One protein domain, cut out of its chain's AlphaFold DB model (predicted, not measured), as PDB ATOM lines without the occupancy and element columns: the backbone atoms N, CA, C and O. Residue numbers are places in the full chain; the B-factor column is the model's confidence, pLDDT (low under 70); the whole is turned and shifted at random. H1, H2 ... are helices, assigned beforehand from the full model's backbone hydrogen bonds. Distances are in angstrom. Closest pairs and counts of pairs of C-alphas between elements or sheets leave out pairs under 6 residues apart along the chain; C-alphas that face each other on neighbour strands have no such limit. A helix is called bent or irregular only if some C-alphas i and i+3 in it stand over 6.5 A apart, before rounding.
ATOM      1  N   SER A 121     -10.571  24.349-106.343       76.44
ATOM      2  CA  SER A 121      -9.353  23.528-106.316       76.44
ATOM      3  C   SER A 121      -8.836  23.262-104.901       76.44
ATOM      4  O   SER A 121      -8.291  22.186-104.676       76.44
ATOM      5  N   ALA A 122      -9.081  24.153-103.936       72.25
ATOM      6  CA  ALA A 122      -8.631  24.042-102.549       72.25
ATOM      7  C   ALA A 122      -9.075  22.724-101.908       72.25
ATOM      8  O   ALA A 122      -8.248  22.039-101.319       72.25
ATOM      9  N   GLY A 123     -10.328  22.299-102.108       74.81
ATOM     10  CA  GLY A 123     -10.799  20.993-101.629       74.81
ATOM     11  C   GLY A 123     -10.038  19.805-102.239       74.81
ATOM     12  O   GLY A 123      -9.725  18.845-101.539       74.81
ATOM     13  N   LYS A 124      -9.668  19.875-103.527       83.31
ATOM     14  CA  LYS A 124      -8.869  18.828-104.194       83.31
ATOM     15  C   LYS A 124      -7.415  18.831-103.726       83.31
ATOM     16  O   LYS A 124      -6.854  17.765-103.501       83.31
ATOM     17  N   ILE A 125      -6.823  20.016-103.574       81.44
ATOM     18  CA  ILE A 125      -5.454  20.205-103.084       81.44
ATOM     19  C   ILE A 125      -5.356  19.731-101.633       81.44
ATOM     20  O   ILE A 125      -4.440  18.985-101.311       81.44
ATOM     21  N   LEU A 126      -6.327  20.078-100.783       80.62
ATOM     22  CA  LEU A 126      -6.393  19.641 -99.391       80.62
ATOM     23  C   LEU A 126      -6.583  18.126 -99.282       80.62
ATOM     24  O   LEU A 126      -5.873  17.498 -98.508       80.62
ATOM     25  N   ASN A 127      -7.467  17.519-100.082       85.94
ATOM     26  CA  ASN A 127      -7.638  16.062-100.102       85.94
ATOM     27  C   ASN A 127      -6.357  15.339-100.574       85.94
ATOM     28  O   ASN A 127      -5.935  14.348 -99.982       85.94
ATOM     29  N   ALA A 128      -5.684  15.868-101.599       88.25
ATOM     30  CA  ALA A 128      -4.407  15.330-102.065       88.25
ATOM     31  C   ALA A 128      -3.295  15.484-101.010       88.25
ATOM     32  O   ALA A 128      -2.573  14.526-100.739       88.25
ATOM     33  N   ALA A 129      -3.191  16.653-100.371       87.19
ATOM     34  CA  ALA A 129      -2.231  16.925 -99.304       87.19
ATOM     35  C   ALA A 129      -2.500  16.073 -98.054       87.19
ATOM     36  O   ALA A 129      -1.554  15.539 -97.484       87.19
ATOM     37  N   PHE A 130      -3.769  15.867 -97.682       88.69
ATOM     38  CA  PHE A 130      -4.190  14.931 -96.638       88.69
ATOM     39  C   PHE A 130      -3.725  13.506 -96.967       88.69
ATOM     40  O   PHE A 130      -3.037  12.883 -96.160       88.69
ATOM     41  N   GLY A 131      -4.013  13.015 -98.179       85.94
ATOM     42  CA  GLY A 131      -3.578  11.691 -98.628       85.94
ATOM     43  C   GLY A 131      -2.055  11.523 -98.628       85.94
ATOM     44  O   GLY A 131      -1.547  10.487 -98.203       85.94
ATOM     45  N   TRP A 132      -1.301  12.549 -99.043       89.19
ATOM     46  CA  TRP A 132       0.164  12.531 -98.976       89.19
ATOM     47  C   TRP A 132       0.690  12.613 -97.542       89.19
ATOM     48  O   TRP A 132       1.688  11.963 -97.253       89.19
ATOM     49  N   ALA A 133       0.036  13.356 -96.648       88.31
ATOM     50  CA  ALA A 133       0.416  13.453 -95.242       88.31
ATOM     51  C   ALA A 133       0.190  12.126 -94.501       88.31
ATOM     52  O   ALA A 133       1.091  11.670 -93.801       88.31
ATOM     53  N   VAL A 134      -0.953  11.459 -94.712       88.44
ATOM     54  CA  VAL A 134      -1.218  10.114 -94.166       88.44
ATOM     55  C   VAL A 134      -0.203   9.102 -94.707       88.44
ATOM     56  O   VAL A 134       0.432   8.400 -93.922       88.44
ATOM     57  N   LEU A 135       0.007   9.058 -96.030       85.06
ATOM     58  CA  LEU A 135       0.967   8.139 -96.653       85.06
ATOM     59  C   LEU A 135       2.410   8.404 -96.198       85.06
ATOM     60  O   LEU A 135       3.181   7.469 -96.019       85.06
ATOM     61  N   ALA A 136       2.794   9.666 -96.003       84.06
ATOM     62  CA  ALA A 136       4.120  10.002 -95.502       84.06
ATOM     63  C   ALA A 136       4.288   9.634 -94.021       84.06
ATOM     64  O   ALA A 136       5.406   9.343 -93.605       84.06
ATOM     65  N   LEU A 137       3.212   9.677 -93.223       83.88
ATOM     66  CA  LEU A 137       3.281   9.427 -91.785       83.88
ATOM     67  C   LEU A 137       3.288   7.931 -91.451       83.88
ATOM     68  O   LEU A 137       4.025   7.533 -90.559       83.88
ATOM     69  N   PHE A 138       2.512   7.115 -92.175       81.31
ATOM     70  CA  PHE A 138       2.360   5.672 -91.918       81.31
ATOM     71  C   PHE A 138       3.023   4.760 -92.962       81.31
ATOM     72  O   PHE A 138       3.044   3.548 -92.773       81.31
ATOM     73  N   GLY A 139       3.546   5.313 -94.061       79.88
ATOM     74  CA  GLY A 139       3.986   4.524 -95.216       79.88
ATOM     75  C   GLY A 139       2.816   3.824 -95.917       79.88
ATOM     76  O   GLY A 139       1.642   4.141 -95.693       79.88
ATOM     77  N   ARG A 140       3.123   2.848 -96.781       77.69
ATOM     78  CA  ARG A 140       2.108   1.897 -97.258       77.69
ATOM     79  C   ARG A 140       1.718   0.913 -96.145       77.69
ATOM     80  O   ARG A 140       2.554   0.417 -95.394       77.69
ATOM     81  N   THR A 141       0.422   0.629 -96.082       81.19
ATOM     82  CA  THR A 141      -0.233  -0.374 -95.225       81.19
ATOM     83  C   THR A 141      -1.325  -1.066 -96.046       81.19
ATOM     84  O   THR A 141      -1.612  -0.632 -97.166       81.19
ATOM     85  N   THR A 142      -1.938  -2.136 -95.528       79.88
ATOM     86  CA  THR A 142      -3.020  -2.826 -96.254       79.88
ATOM     87  C   THR A 142      -4.234  -1.896 -96.462       79.88
ATOM     88  O   THR A 142      -4.474  -1.014 -95.633       79.88
ATOM     89  N   PRO A 143      -5.066  -2.066 -97.512       77.75
ATOM     90  CA  PRO A 143      -6.166  -1.133 -97.810       77.75
ATOM     91  C   PRO A 143      -7.180  -0.944 -96.664       77.75
ATOM     92  O   PRO A 143      -7.674   0.164 -96.419       77.75
ATOM     93  N   LYS A 144      -7.466  -2.024 -95.921       81.38
ATOM     94  CA  LYS A 144      -8.333  -2.004 -94.730       81.38
ATOM     95  C   LYS A 144      -7.704  -1.172 -93.609       81.38
ATOM     96  O   LYS A 144      -8.364  -0.319 -93.015       81.38
ATOM     97  N   GLU A 145      -6.417  -1.378 -93.342       82.25
ATOM     98  CA  GLU A 145      -5.701  -0.632 -92.312       82.25
ATOM     99  C   GLU A 145      -5.487   0.828 -92.680       82.25
ATOM    100  O   GLU A 145      -5.640   1.676 -91.805       82.25
ATOM    101  N   GLN A 146      -5.173   1.121 -93.942       85.31
ATOM    102  CA  GLN A 146      -4.978   2.476 -94.442       85.31
ATOM    103  C   GLN A 146      -6.255   3.303 -94.284       85.31
ATOM    104  O   GLN A 146      -6.186   4.470 -93.900       85.31
ATOM    105  N   THR A 147      -7.423   2.700 -94.522       86.69
ATOM    106  CA  THR A 147      -8.723   3.360 -94.340       86.69
ATOM    107  C   THR A 147      -8.981   3.679 -92.864       86.69
ATOM    108  O   THR A 147      -9.350   4.809 -92.535       86.69
ATOM    109  N   LEU A 148      -8.700   2.736 -91.956       88.19
ATOM    110  CA  LEU A 148      -8.808   2.955 -90.509       88.19
ATOM    111  C   LEU A 148      -7.820   4.028 -90.022       88.19
ATOM    112  O   LEU A 148      -8.221   4.958 -89.328       88.19
ATOM    113  N   LEU A 149      -6.546   3.947 -90.419       87.56
ATOM    114  CA  LEU A 149      -5.522   4.934 -90.061       87.56
ATOM    115  C   LEU A 149      -5.872   6.324 -90.603       87.56
ATOM    116  O   LEU A 149      -5.757   7.302 -89.871       87.56
ATOM    117  N   SER A 150      -6.383   6.422 -91.834       89.19
ATOM    118  CA  SER A 150      -6.862   7.688 -92.407       89.19
ATOM    119  C   SER A 150      -8.001   8.290 -91.582       89.19
ATOM    120  O   SER A 150      -7.993   9.494 -91.332       89.19
ATOM    121  N   ALA A 151      -8.949   7.477 -91.103       90.81
ATOM    122  CA  ALA A 151     -10.030   7.942 -90.232       90.81
ATOM    123  C   ALA A 151      -9.517   8.416 -88.858       90.81
ATOM    124  O   ALA A 151      -9.917   9.479 -88.385       90.81
ATOM    125  N   VAL A 152      -8.579   7.681 -88.247       91.12
ATOM    126  CA  VAL A 152      -7.928   8.063 -86.978       91.12
ATOM    127  C   VAL A 152      -7.149   9.377 -87.125       91.12
ATOM    128  O   VAL A 152      -7.252  10.256 -86.270       91.12
ATOM    129  N   VAL A 153      -6.423   9.553 -88.233       91.88
ATOM    130  CA  VAL A 153      -5.711  10.798 -88.556       91.88
ATOM    131  C   VAL A 153      -6.677  11.946 -88.810       91.88
ATOM    132  O   VAL A 153      -6.443  13.034 -88.303       91.88
ATOM    133  N   ALA A 154      -7.770  11.726 -89.547       90.50
ATOM    134  CA  ALA A 154      -8.785  12.752 -89.779       90.50
ATOM    135  C   ALA A 154      -9.419  13.226 -88.461       90.50
ATOM    136  O   ALA A 154      -9.561  14.430 -88.245       90.50
ATOM    137  N   ALA A 155      -9.731  12.299 -87.551       91.19
ATOM    138  CA  ALA A 155     -10.246  12.619 -86.224       91.19
ATOM    139  C   ALA A 155      -9.228  13.430 -85.395       91.19
ATOM    140  O   ALA A 155      -9.580  14.466 -84.829       91.19
ATOM    141  N   ALA A 156      -7.954  13.024 -85.382       92.56
ATOM    142  CA  ALA A 156      -6.894  13.769 -84.701       92.56
ATOM    143  C   ALA A 156      -6.629  15.150 -85.332       92.56
ATOM    144  O   ALA A 156      -6.475  16.131 -84.613       92.56
ATOM    145  N   ALA A 157      -6.645  15.261 -86.661       90.94
ATOM    146  CA  ALA A 157      -6.481  16.518 -87.389       90.94
ATOM    147  C   ALA A 157      -7.645  17.496 -87.157       90.94
ATOM    148  O   ALA A 157      -7.437  18.708 -87.116       90.94
ATOM    149  N   ALA A 158      -8.864  16.980 -86.966       89.31
ATOM    150  CA  ALA A 158     -10.022  17.780 -86.584       89.31
ATOM    151  C   ALA A 158      -9.970  18.234 -85.114       89.31
ATOM    152  O   ALA A 158     -10.535  19.274 -84.783       89.31
ATOM    153  N   TRP A 159      -9.286  17.503 -84.226       93.69
ATOM    154  CA  TRP A 159      -9.315  17.761 -82.782       93.69
ATOM    155  C   TRP A 159      -8.905  19.192 -82.364       93.69
ATOM    156  O   TRP A 159      -9.651  19.795 -81.590       93.69
ATOM    157  N   PRO A 160      -7.832  19.817 -82.899       90.44
ATOM    158  CA  PRO A 160      -7.523  21.222 -82.614       90.44
ATOM    159  C   PRO A 160      -8.661  22.190 -82.976       90.44
ATOM    160  O   PRO A 160      -8.908  23.150 -82.248       90.44
ATOM    161  N   LEU A 161      -9.398  21.921 -84.061       87.88
ATOM    162  CA  LEU A 161     -10.564  22.716 -84.458       87.88
ATOM    163  C   LEU A 161     -11.709  22.557 -83.442       87.88
ATOM    164  O   LEU A 161     -12.378  23.540 -83.121       87.88
ATOM    165  N   LEU A 162     -11.893  21.358 -82.875       89.56
ATOM    166  CA  LEU A 162     -12.866  21.133 -81.798       89.56
ATOM    167  C   LEU A 162     -12.544  21.978 -80.559       89.56
ATOM    168  O   LEU A 162     -13.435  22.615 -80.002       89.56
ATOM    169  N   VAL A 163     -11.267  22.024 -80.162       90.62
ATOM    170  CA  VAL A 163     -10.794  22.809 -79.009       90.62
ATOM    171  C   VAL A 163     -11.023  24.309 -79.230       90.62
ATOM    172  O   VAL A 163     -11.551  24.985 -78.346       90.62
ATOM    173  N   VAL A 164     -10.732  24.832 -80.427       88.38
ATOM    174  CA  VAL A 164     -11.056  26.228 -80.795       88.38
ATOM    175  C   VAL A 164     -12.573  26.482 -80.775       88.38
ATOM    176  O   VAL A 164     -13.017  27.564 -80.380       88.38
ATOM    177  N   GLY A 165     -13.387  25.476 -81.115       84.81
ATOM    178  CA  GLY A 165     -14.851  25.523 -81.046       84.81
ATOM    179  C   GLY A 165     -15.413  25.722 -79.637       84.81
ATOM    180  O   GLY A 165     -16.460  26.346 -79.483       84.81
ATOM    181  N   ILE A 166     -14.697  25.301 -78.592       88.06
ATOM    182  CA  ILE A 166     -15.091  25.561 -77.197       88.06
ATOM    183  C   ILE A 166     -15.046  27.073 -76.903       88.06
ATOM    184  O   ILE A 166     -15.988  27.639 -76.334       88.06
ATOM    185  N   ALA A 167     -13.985  27.755 -77.345       87.31
ATOM    186  CA  ALA A 167     -13.847  29.199 -77.189       87.31
ATOM    187  C   ALA A 167     -14.838  29.965 -78.087       87.31
ATOM    188  O   ALA A 167     -15.622  30.783 -77.585       87.31
ATOM    189  N   PHE A 168     -14.865  29.644 -79.388       86.62
ATOM    190  CA  PHE A 168     -15.587  30.384 -80.434       86.62
ATOM    191  C   PHE A 168     -16.639  29.519 -81.167       86.62
ATOM    192  O   PHE A 168     -16.549  29.303 -82.380       86.62
ATOM    193  N   PRO A 169     -17.694  29.054 -80.473       80.94
ATOM    194  CA  PRO A 169     -18.587  27.998 -80.966       80.94
ATOM    195  C   PRO A 169     -19.380  28.391 -82.219       80.94
ATOM    196  O   PRO A 169     -19.586  27.561 -83.103       80.94
ATOM    197  N   LYS A 170     -19.805  29.660 -82.322       78.31
ATOM    198  CA  LYS A 170     -20.546  30.180 -83.486       78.31
ATOM    199  C   LYS A 170     -19.651  30.338 -84.721       78.31
ATOM    200  O   LYS A 170     -20.092  30.037 -85.824       78.31
ATOM    201  N   ALA A 171     -18.400  30.769 -84.533       78.06
ATOM    202  CA  ALA A 171     -17.440  30.912 -85.626       78.06
ATOM    203  C   ALA A 171     -17.031  29.542 -86.189       78.06
ATOM    204  O   ALA A 171     -16.998  29.359 -87.403       78.06
ATOM    205  N   MET A 172     -16.802  28.552 -85.322       75.31
ATOM    206  CA  MET A 172     -16.376  27.225 -85.773       75.31
ATOM    207  C   MET A 172     -17.464  26.434 -86.503       75.31
ATOM    208  O   MET A 172     -17.133  25.663 -87.398       75.31
ATOM    209  N   LEU A 173     -18.753  26.658 -86.224       69.94
ATOM    210  CA  LEU A 173     -19.816  26.083 -87.061       69.94
ATOM    211  C   LEU A 173     -19.838  26.682 -88.457       69.94
ATOM    212  O   LEU A 173     -19.967  25.930 -89.409       69.94
ATOM    213  N   PHE A 174     -19.648  27.994 -88.589       66.44
ATOM    214  CA  PHE A 174     -19.539  28.620 -89.906       66.44
ATOM    215  C   PHE A 174     -18.382  28.013 -90.722       66.44
ATOM    216  O   PHE A 174     -18.558  27.717 -91.901       66.44
ATOM    217  N   VAL A 175     -17.238  27.743 -90.079       65.38
ATOM    218  CA  VAL A 175     -16.076  27.077 -90.699       65.38
ATOM    219  C   VAL A 175     -16.354  25.612 -91.068       65.38
ATOM    220  O   VAL A 175     -15.922  25.166 -92.127       65.38
ATOM    221  N   VAL A 176     -17.048  24.850 -90.215       62.00
ATOM    222  CA  VAL A 176     -17.262  23.403 -90.415       62.00
ATOM    223  C   VAL A 176     -18.441  23.089 -91.339       62.00
ATOM    224  O   VAL A 176     -18.348  22.154 -92.130       62.00
ATOM    225  N   SER A 177     -19.546  23.832 -91.256       61.25
ATOM    226  CA  SER A 177     -20.766  23.533 -92.020       61.25
ATOM    227  C   SER A 177     -20.941  24.378 -93.280       61.25
ATOM    228  O   SER A 177     -21.748  24.001 -94.124       61.25
ATOM    229  N   PHE A 178     -20.249  25.522 -93.411       55.44
ATOM    230  CA  PHE A 178     -20.540  26.560 -94.419       55.44
ATOM    231  C   PHE A 178     -22.011  27.045 -94.431       55.44
ATOM    232  O   PHE A 178     -22.435  27.736 -95.357       55.44
ATOM    233  N   VAL A 179     -22.792  26.730 -93.390       43.84
ATOM    234  CA  VAL A 179     -24.213  27.077 -93.265       43.84
ATOM    235  C   VAL A 179     -24.386  28.138 -92.175       43.84
ATOM    236  O   VAL A 179     -23.976  27.910 -91.031       43.84
ATOM    237  N   PRO A 180     -25.020  29.290 -92.469       53.00
ATOM    238  CA  PRO A 180     -25.361  30.267 -91.446       53.00
ATOM    239  C   PRO A 180     -26.465  29.705 -90.542       53.00
ATOM    240  O   PRO A 180     -27.611  29.543 -90.958       53.00
ATOM    241  N   LEU A 181     -26.127  29.415 -89.285       53.84
ATOM    242  CA  LEU A 181     -27.116  29.025 -88.281       53.84
ATOM    243  C   LEU A 181     -28.076  30.183 -87.991       53.84
ATOM    244  O   LEU A 181     -27.654  31.334 -87.833       53.84
ATOM    245  N   SER A 182     -29.366  29.866 -87.857       55.41
ATOM    246  CA  SER A 182     -30.357  30.831 -87.383       55.41
ATOM    247  C   SER A 182     -30.014  31.298 -85.961       55.41
ATOM    248  O   SER A 182     -29.325  30.621 -85.192       55.41
ATOM    249  N   LYS A 183     -30.485  32.495 -85.594       61.69
ATOM    250  CA  LYS A 183     -30.070  33.196 -84.363       61.69
ATOM    251  C   LYS A 183     -30.488  32.487 -83.056       61.69
ATOM    252  O   LYS A 183     -30.083  32.938 -81.987       61.69
ATOM    253  N   SER A 184     -31.253  31.399 -83.140       60.41
ATOM    254  CA  SER A 184     -31.993  30.777 -82.034       60.41
ATOM    255  C   SER A 184     -31.256  29.667 -81.270       60.41
ATOM    256  O   SER A 184     -31.796  29.170 -80.287       60.41
ATOM    257  N   VAL A 185     -30.044  29.257 -81.672       66.88
ATOM    258  CA  VAL A 185     -29.280  28.220 -80.941       66.88
ATOM    259  C   VAL A 185     -28.478  28.841 -79.778       66.88
ATOM    260  O   VAL A 185     -27.621  29.700 -80.029       66.88
ATOM    261  N   PRO A 186     -28.680  28.407 -78.513       77.75
ATOM    262  CA  PRO A 186     -27.916  28.908 -77.371       77.75
ATOM    263  C   PRO A 186     -26.420  28.593 -77.488       77.75
ATOM    264  O   PRO A 186     -26.021  27.453 -77.730       77.75
ATOM    265  N   SER A 187     -25.568  29.589 -77.236       76.69
ATOM    266  CA  SER A 187     -24.104  29.422 -77.258       76.69
ATOM    267  C   SER A 187     -23.596  28.409 -76.227       76.69
ATOM    268  O   SER A 187     -22.568  27.779 -76.460       76.69
ATOM    269  N   LEU A 188     -24.309  28.236 -75.109       80.38
ATOM    270  CA  LEU A 188     -23.937  27.317 -74.032       80.38
ATOM    271  C   LEU A 188     -24.186  25.849 -74.407       80.38
ATOM    272  O   LEU A 188     -23.263  25.047 -74.306       80.38
ATOM    273  N   ALA A 189     -25.373  25.513 -74.927       83.12
ATOM    274  CA  ALA A 189     -25.668  24.170 -75.446       83.12
ATOM    275  C   ALA A 189     -24.650  23.758 -76.522       83.12
ATOM    276  O   ALA A 189     -24.136  22.643 -76.542       83.12
ATOM    277  N   LEU A 190     -24.284  24.718 -77.366       81.94
ATOM    278  CA  LEU A 190     -23.309  24.525 -78.420       81.94
ATOM    279  C   LEU A 190     -21.883  24.299 -77.891       81.94
ATOM    280  O   LEU A 190     -21.183  23.422 -78.390       81.94
ATOM    281  N   ARG A 191     -21.460  25.022 -76.843       86.12
ATOM    282  CA  ARG A 191     -20.197  24.743 -76.135       86.12
ATOM    283  C   ARG A 191     -20.182  23.355 -75.506       86.12
ATOM    284  O   ARG A 191     -19.154  22.698 -75.592       86.12
ATOM    285  N   ILE A 192     -21.294  22.892 -74.931       86.94
ATOM    286  CA  ILE A 192     -21.399  21.528 -74.383       86.94
ATOM    287  C   ILE A 192     -21.149  20.489 -75.485       86.94
ATOM    288  O   ILE A 192     -20.359  19.574 -75.272       86.94
ATOM    289  N   VAL A 193     -21.728  20.664 -76.680       85.38
ATOM    290  CA  VAL A 193     -21.471  19.776 -77.831       85.38
ATOM    291  C   VAL A 193     -19.995  19.800 -78.250       85.38
ATOM    292  O   VAL A 193     -19.401  18.737 -78.423       85.38
ATOM    293  N   TRP A 194     -19.369  20.981 -78.354       87.31
ATOM    294  CA  TRP A 194     -17.936  21.091 -78.673       87.31
ATOM    295  C   TRP A 194     -17.040  20.437 -77.610       87.31
ATOM    296  O   TRP A 194     -16.106  19.724 -77.968       87.31
ATOM    297  N   ILE A 195     -17.335  20.626 -76.318       89.50
ATOM    298  CA  ILE A 195     -16.610  19.997 -75.201       89.50
ATOM    299  C   ILE A 195     -16.764  18.473 -75.257       89.50
ATOM    300  O   ILE A 195     -15.766  17.758 -75.216       89.50
ATOM    301  N   ALA A 196     -17.993  17.968 -75.405       88.88
ATOM    302  CA  ALA A 196     -18.261  16.537 -75.501       88.88
ATOM    303  C   ALA A 196     -17.499  15.902 -76.676       88.88
ATOM    304  O   ALA A 196     -16.824  14.890 -76.497       88.88
ATOM    305  N   LEU A 197     -17.522  16.534 -77.854       87.81
ATOM    306  CA  LEU A 197     -16.815  16.048 -79.039       87.81
ATOM    307  C   LEU A 197     -15.283  16.109 -78.872       87.81
ATOM    308  O   LEU A 197     -14.587  15.163 -79.241       87.81
ATOM    309  N   ALA A 198     -14.755  17.174 -78.257       91.31
ATOM    310  CA  ALA A 198     -13.328  17.328 -77.959       91.31
ATOM    311  C   ALA A 198     -12.807  16.332 -76.903       91.31
ATOM    312  O   ALA A 198     -11.622  16.000 -76.920       91.31
ATOM    313  N   LEU A 199     -13.668  15.831 -76.010       91.56
ATOM    314  CA  LEU A 199     -13.341  14.753 -75.069       91.56
ATOM    315  C   LEU A 199     -13.497  13.358 -75.701       91.56
ATOM    316  O   LEU A 199     -12.705  12.459 -75.425       91.56
ATOM    317  N   PHE A 200     -14.497  13.173 -76.567       90.50
ATOM    318  CA  PHE A 200     -14.840  11.879 -77.164       90.50
ATOM    319  C   PHE A 200     -13.894  11.450 -78.298       90.50
ATOM    320  O   PHE A 200     -13.574  10.267 -78.422       90.50
ATOM    321  N   VAL A 201     -13.384  12.393 -79.098       91.00
ATOM    322  CA  VAL A 201     -12.435  12.077 -80.180       91.00
ATOM    323  C   VAL A 201     -11.137  11.435 -79.658       91.00
ATOM    324  O   VAL A 201     -10.781  10.368 -80.165       91.00
ATOM    325  N   PRO A 202     -10.454  11.971 -78.624       92.50
ATOM    326  CA  PRO A 202      -9.246  11.339 -78.094       92.50
ATOM    327  C   PRO A 202      -9.472   9.984 -77.424       92.50
ATOM    328  O   PRO A 202      -8.585   9.130 -77.441       92.50
ATOM    329  N   LEU A 203     -10.669   9.772 -76.873       89.69
ATOM    330  CA  LEU A 203     -11.138   8.481 -76.368       89.69
ATOM    331  C   LEU A 203     -11.176   7.420 -77.483       89.69
ATOM    332  O   LEU A 203     -10.630   6.329 -77.310       89.69
ATOM    333  N   ILE A 204     -11.765   7.749 -78.639       87.31
ATOM    334  CA  ILE A 204     -11.805   6.857 -79.812       87.31
ATOM    335  C   ILE A 204     -10.401   6.634 -80.383       87.31
ATOM    336  O   ILE A 204      -9.988   5.493 -80.567       87.31
ATOM    337  N   VAL A 205      -9.647   7.703 -80.645       88.12
ATOM    338  CA  VAL A 205      -8.296   7.612 -81.227       88.12
ATOM    339  C   VAL A 205      -7.370   6.781 -80.329       88.12
ATOM    340  O   VAL A 205      -6.674   5.884 -80.809       88.12
ATOM    341  N   GLY A 206      -7.414   7.018 -79.015       83.94
ATOM    342  CA  GLY A 206      -6.668   6.249 -78.024       83.94
ATOM    343  C   GLY A 206      -7.068   4.775 -77.971       83.94
ATOM    344  O   GLY A 206      -6.190   3.917 -77.894       83.94
ATOM    345  N   SER A 207      -8.365   4.455 -78.048       81.31
ATOM    346  CA  SER A 207      -8.826   3.062 -78.044       81.31
ATOM    347  C   SER A 207      -8.438   2.317 -79.326       81.31
ATOM    348  O   SER A 207      -7.964   1.184 -79.233       81.31
ATOM    349  N   MET A 208      -8.534   2.968 -80.493       83.38
ATOM    350  CA  MET A 208      -8.158   2.398 -81.792       83.38
ATOM    351  C   MET A 208      -6.655   2.137 -81.923       83.38
ATOM    352  O   MET A 208      -6.267   1.095 -82.450       83.38
ATOM    353  N   ILE A 209      -5.798   3.039 -81.428       80.44
ATOM    354  CA  ILE A 209      -4.344   2.809 -81.432       80.44
ATOM    355  C   ILE A 209      -3.946   1.785 -80.359       80.44
ATOM    356  O   ILE A 209      -3.124   0.914 -80.634       80.44
ATOM    357  N   ALA A 210      -4.580   1.791 -79.180       74.69
ATOM    358  CA  ALA A 210      -4.347   0.761 -78.163       74.69
ATOM    359  C   ALA A 210      -4.747  -0.650 -78.636       74.69
ATOM    360  O   ALA A 210      -4.081  -1.613 -78.273       74.69
ATOM    361  N   ALA A 211      -5.778  -0.784 -79.478       71.75
ATOM    362  CA  ALA A 211      -6.176  -2.060 -80.082       71.75
ATOM    363  C   ALA A 211      -5.139  -2.638 -81.075       71.75
ATOM    364  O   ALA A 211      -5.288  -3.779 -81.505       71.75
ATOM    365  N   ARG A 212      -4.102  -1.868 -81.434       69.81
ATOM    366  CA  ARG A 212      -2.963  -2.296 -82.265       69.81
ATOM    367  C   ARG A 212      -1.635  -2.384 -81.502       69.81
ATOM    368  O   ARG A 212      -0.607  -2.650 -82.119       69.81
ATOM    369  N   ALA A 213      -1.622  -2.130 -80.192       66.25
ATOM    370  CA  ALA A 213      -0.417  -2.336 -79.395       66.25
ATOM    371  C   ALA A 213      -0.063  -3.841 -79.338       66.25
ATOM    372  O   ALA A 213      -0.980  -4.667 -79.377       66.25
ATOM    373  N   PRO A 214       1.228  -4.215 -79.232       62.12
ATOM    374  CA  PRO A 214       1.630  -5.609 -79.039       62.12
ATOM    375  C   PRO A 214       0.920  -6.238 -77.835       62.12
ATOM    376  O   PRO A 214       0.703  -5.566 -76.823       62.12
ATOM    377  N   SER A 221      -3.903   0.872 -66.057       77.69
ATOM    378  CA  SER A 221      -5.161   1.308 -65.439       77.69
ATOM    379  C   SER A 221      -5.993   2.188 -66.382       77.69
ATOM    380  O   SER A 221      -5.458   3.007 -67.137       77.69
ATOM    381  N   SER A 222      -7.322   2.071 -66.302       71.69
ATOM    382  CA  SER A 222      -8.270   2.746 -67.205       71.69
ATOM    383  C   SER A 222      -8.063   4.264 -67.300       71.69
ATOM    384  O   SER A 222      -8.208   4.841 -68.377       71.69
ATOM    385  N   LEU A 223      -7.649   4.913 -66.204       77.75
ATOM    386  CA  LEU A 223      -7.357   6.349 -66.173       77.75
ATOM    387  C   LEU A 223      -6.078   6.715 -66.953       77.75
ATOM    388  O   LEU A 223      -6.058   7.716 -67.668       77.75
ATOM    389  N   LYS A 224      -5.024   5.885 -66.884       78.38
ATOM    390  CA  LYS A 224      -3.804   6.062 -67.697       78.38
ATOM    391  C   LYS A 224      -4.103   5.844 -69.182       78.38
ATOM    392  O   LYS A 224      -3.647   6.629 -70.012       78.38
ATOM    393  N   ARG A 225      -4.937   4.848 -69.507       72.44
ATOM    394  CA  ARG A 225      -5.412   4.587 -70.876       72.44
ATOM    395  C   ARG A 225      -6.211   5.769 -71.445       72.44
ATOM    396  O   ARG A 225      -5.997   6.138 -72.597       72.44
ATOM    397  N   LEU A 226      -7.066   6.398 -70.631       77.75
ATOM    398  CA  LEU A 226      -7.807   7.616 -70.985       77.75
ATOM    399  C   LEU A 226      -6.868   8.796 -71.286       77.75
ATOM    400  O   LEU A 226      -6.935   9.374 -72.369       77.75
ATOM    401  N   LEU A 227      -5.955   9.115 -70.362       82.31
ATOM    402  CA  LEU A 227      -4.970  10.197 -70.518       82.31
ATOM    403  C   LEU A 227      -4.058   9.989 -71.740       82.31
ATOM    404  O   LEU A 227      -3.793  10.938 -72.481       82.31
ATOM    405  N   ARG A 228      -3.642   8.743 -72.011       82.06
ATOM    406  CA  ARG A 228      -2.870   8.401 -73.215       82.06
ATOM    407  C   ARG A 228      -3.643   8.711 -74.502       82.06
ATOM    408  O   ARG A 228      -3.013   9.119 -75.469       82.06
ATOM    409  N   GLY A 229      -4.973   8.589 -74.526       87.56
ATOM    410  CA  GLY A 229      -5.788   8.962 -75.690       87.56
ATOM    411  C   GLY A 229      -5.613  10.428 -76.098       87.56
ATOM    412  O   GLY A 229      -5.375  10.718 -77.273       87.56
ATOM    413  N   PHE A 230      -5.615  11.350 -75.129       90.06
ATOM    414  CA  PHE A 230      -5.330  12.774 -75.359       90.06
ATOM    415  C   PHE A 230      -3.903  13.003 -75.861       90.06
ATOM    416  O   PHE A 230      -3.716  13.676 -76.873       90.06
ATOM    417  N   GLN A 231      -2.909  12.386 -75.218       91.00
ATOM    418  CA  GLN A 231      -1.503  12.494 -75.620       91.00
ATOM    419  C   GLN A 231      -1.260  11.982 -77.052       91.00
ATOM    420  O   GLN A 231      -0.611  12.652 -77.853       91.00
ATOM    421  N   VAL A 232      -1.816  10.816 -77.393       89.25
ATOM    422  CA  VAL A 232      -1.729  10.195 -78.724       89.25
ATOM    423  C   VAL A 232      -2.415  11.057 -79.783       89.25
ATOM    424  O   VAL A 232      -1.848  11.275 -80.850       89.25
ATOM    425  N   THR A 233      -3.599  11.592 -79.481       92.75
ATOM    426  CA  THR A 233      -4.350  12.454 -80.409       92.75
ATOM    427  C   THR A 233      -3.626  13.770 -80.655       92.75
ATOM    428  O   THR A 233      -3.512  14.191 -81.802       92.75
ATOM    429  N   PHE A 234      -3.068  14.384 -79.609       92.62
ATOM    430  CA  PHE A 234      -2.242  15.582 -79.732       92.62
ATOM    431  C   PHE A 234      -0.981  15.318 -80.567       92.62
ATOM    432  O   PHE A 234      -0.728  16.034 -81.533       92.62
ATOM    433  N   ALA A 235      -0.229  14.254 -80.259       91.38
ATOM    434  CA  ALA A 235       0.959  13.869 -81.021       91.38
ATOM    435  C   ALA A 235       0.636  13.649 -82.508       91.38
ATOM    436  O   ALA A 235       1.348  14.155 -83.378       91.38
ATOM    437  N   LEU A 236      -0.467  12.951 -82.797       92.25
ATOM    438  CA  LEU A 236      -0.918  12.683 -84.157       92.25
ATOM    439  C   LEU A 236      -1.401  13.950 -84.878       92.25
ATOM    440  O   LEU A 236      -1.099  14.119 -86.054       92.25
ATOM    441  N   ALA A 237      -2.082  14.864 -84.181       93.12
ATOM    442  CA  ALA A 237      -2.506  16.148 -84.731       93.12
ATOM    443  C   ALA A 237      -1.306  17.026 -85.122       93.12
ATOM    444  O   ALA A 237      -1.260  17.536 -86.242       93.12
ATOM    445  N   VAL A 238      -0.300  17.163 -84.247       92.50
ATOM    446  CA  VAL A 238       0.908  17.956 -84.544       92.50
ATOM    447  C   VAL A 238       1.726  17.304 -85.664       92.50
ATOM    448  O   VAL A 238       2.160  17.998 -86.583       92.50
ATOM    449  N   ALA A 239       1.886  15.974 -85.654       91.31
ATOM    450  CA  ALA A 239       2.568  15.251 -86.729       91.31
ATOM    451  C   ALA A 239       1.827  15.352 -88.073       91.31
ATOM    452  O   ALA A 239       2.465  15.516 -89.112       91.31
ATOM    453  N   PHE A 240       0.492  15.323 -88.065       91.81
ATOM    454  CA  PHE A 240      -0.312  15.547 -89.261       91.81
ATOM    455  C   PHE A 240      -0.161  16.977 -89.793       91.81
ATOM    456  O   PHE A 240       0.091  17.140 -90.982       91.81
ATOM    457  N   VAL A 241      -0.252  18.007 -88.943       90.12
ATOM    458  CA  VAL A 241      -0.066  19.412 -89.358       90.12
ATOM    459  C   VAL A 241       1.335  19.634 -89.936       90.12
ATOM    460  O   VAL A 241       1.469  20.260 -90.987       90.12
ATOM    461  N   LEU A 242       2.369  19.057 -89.313       90.88
ATOM    462  CA  LEU A 242       3.731  19.057 -89.848       90.88
ATOM    463  C   LEU A 242       3.768  18.427 -91.251       90.88
ATOM    464  O   LEU A 242       4.275  19.035 -92.191       90.88
ATOM    465  N   MET A 243       3.190  17.235 -91.422       91.50
ATOM    466  CA  MET A 243       3.177  16.521 -92.703       91.50
ATOM    467  C   MET A 243       2.311  17.181 -93.779       91.50
ATOM    468  O   MET A 243       2.651  17.096 -94.958       91.50
ATOM    469  N   LEU A 244       1.243  17.884 -93.400       88.19
ATOM    470  CA  LEU A 244       0.396  18.648 -94.314       88.19
ATOM    471  C   LEU A 244       1.171  19.795 -94.985       88.19
ATOM    472  O   LEU A 244       0.850  20.168 -96.110       88.19
ATOM    473  N   VAL A 245       2.218  20.311 -94.330       88.12
ATOM    474  CA  VAL A 245       3.151  21.297 -94.900       88.12
ATOM    475  C   VAL A 245       4.339  20.609 -95.583       88.12
ATOM    476  O   VAL A 245       4.656  20.912 -96.736       88.12
ATOM    477  N   LEU A 246       4.987  19.653 -94.905       88.81
ATOM    478  CA  LEU A 246       6.205  19.001 -95.397       88.81
ATOM    479  C   LEU A 246       5.962  18.143 -96.646       88.81
ATOM    480  O   LEU A 246       6.759  18.216 -97.577       88.81
TER     481      LEU A 246
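This is residues 121 to 214 and 221 to 246 of the 602 residues of the protein "Phage holin family protein" of Deltaproteobacteria bacterium (UniProt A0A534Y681). The bent helix H2 and the long helix H4 run next to each other in opposite ways, and H5 crosses H4 and the arm H2a almost at right angles, making a flat cross. H1 packs on residues 239 to 244 of H5, while short H3 folds back from H2b beside the first part of H4. The printed part has 120 residues with five named helices, H1 to H5 in order, and no named strand; its class is all helix. It is only just compact, close to loose, with a radius of gyration of the C-alphas of 15.9 A and spans of 48 by 45 by 23 A.

H1, residues 121 to 138, begins at C-alpha 121 (-9.353, 23.528, -106.316) and is 25.8 A long. H2, residues 143 to 167, was assigned as one helix by its hydrogen bonds but is bent, with C-alphas 157 and 160 6.8 A apart; its arms are H2a, residues 143 to 157, and H2b, residues 160 to 167. H3 is residues 169 to 177. H4, residues 187 to 210, is 34.8 A long. H5, residues 222 to 246, is 35.6 A long and ends at C-alpha 246 (6.205, 19.001, -95.397).

H2, taken whole, is the hub, touching four helices. H2b touches H4 at a shallow tilt of 27 degrees, opposite ways, closest at the C-alphas of Ile 166 and Arg 191, 5.3 A. H2b and H3 form a helical hairpin, closest at the C-alphas of Gly 165 and Met 172, 5.3 A. H5 is about perpendicular to H4, at 87 degrees, and they touch closest at the C-alphas of Gly 206 and Gly 229, 3.7 A. H1 touches H5 closest at the C-alphas of Ala 133 and Met 243, 4.8 A. Every O i to N i+4 pair is within hydrogen-bond range in H1, H2a and H3, against 3 of 4 in H2b, 18 of 20 in H4 and 20 of 21 in H5.

The C-alphas farthest apart, of Lys 183 and Pro 214, are 50.4 A apart. Residues 215 to 220 are not printed, and C-alphas 214 and 221 are 16.7 A apart across this cut. Of the links printed whole, none is long. The model's pLDDT is under 70 at residues 173 to 185 and 212 to 214.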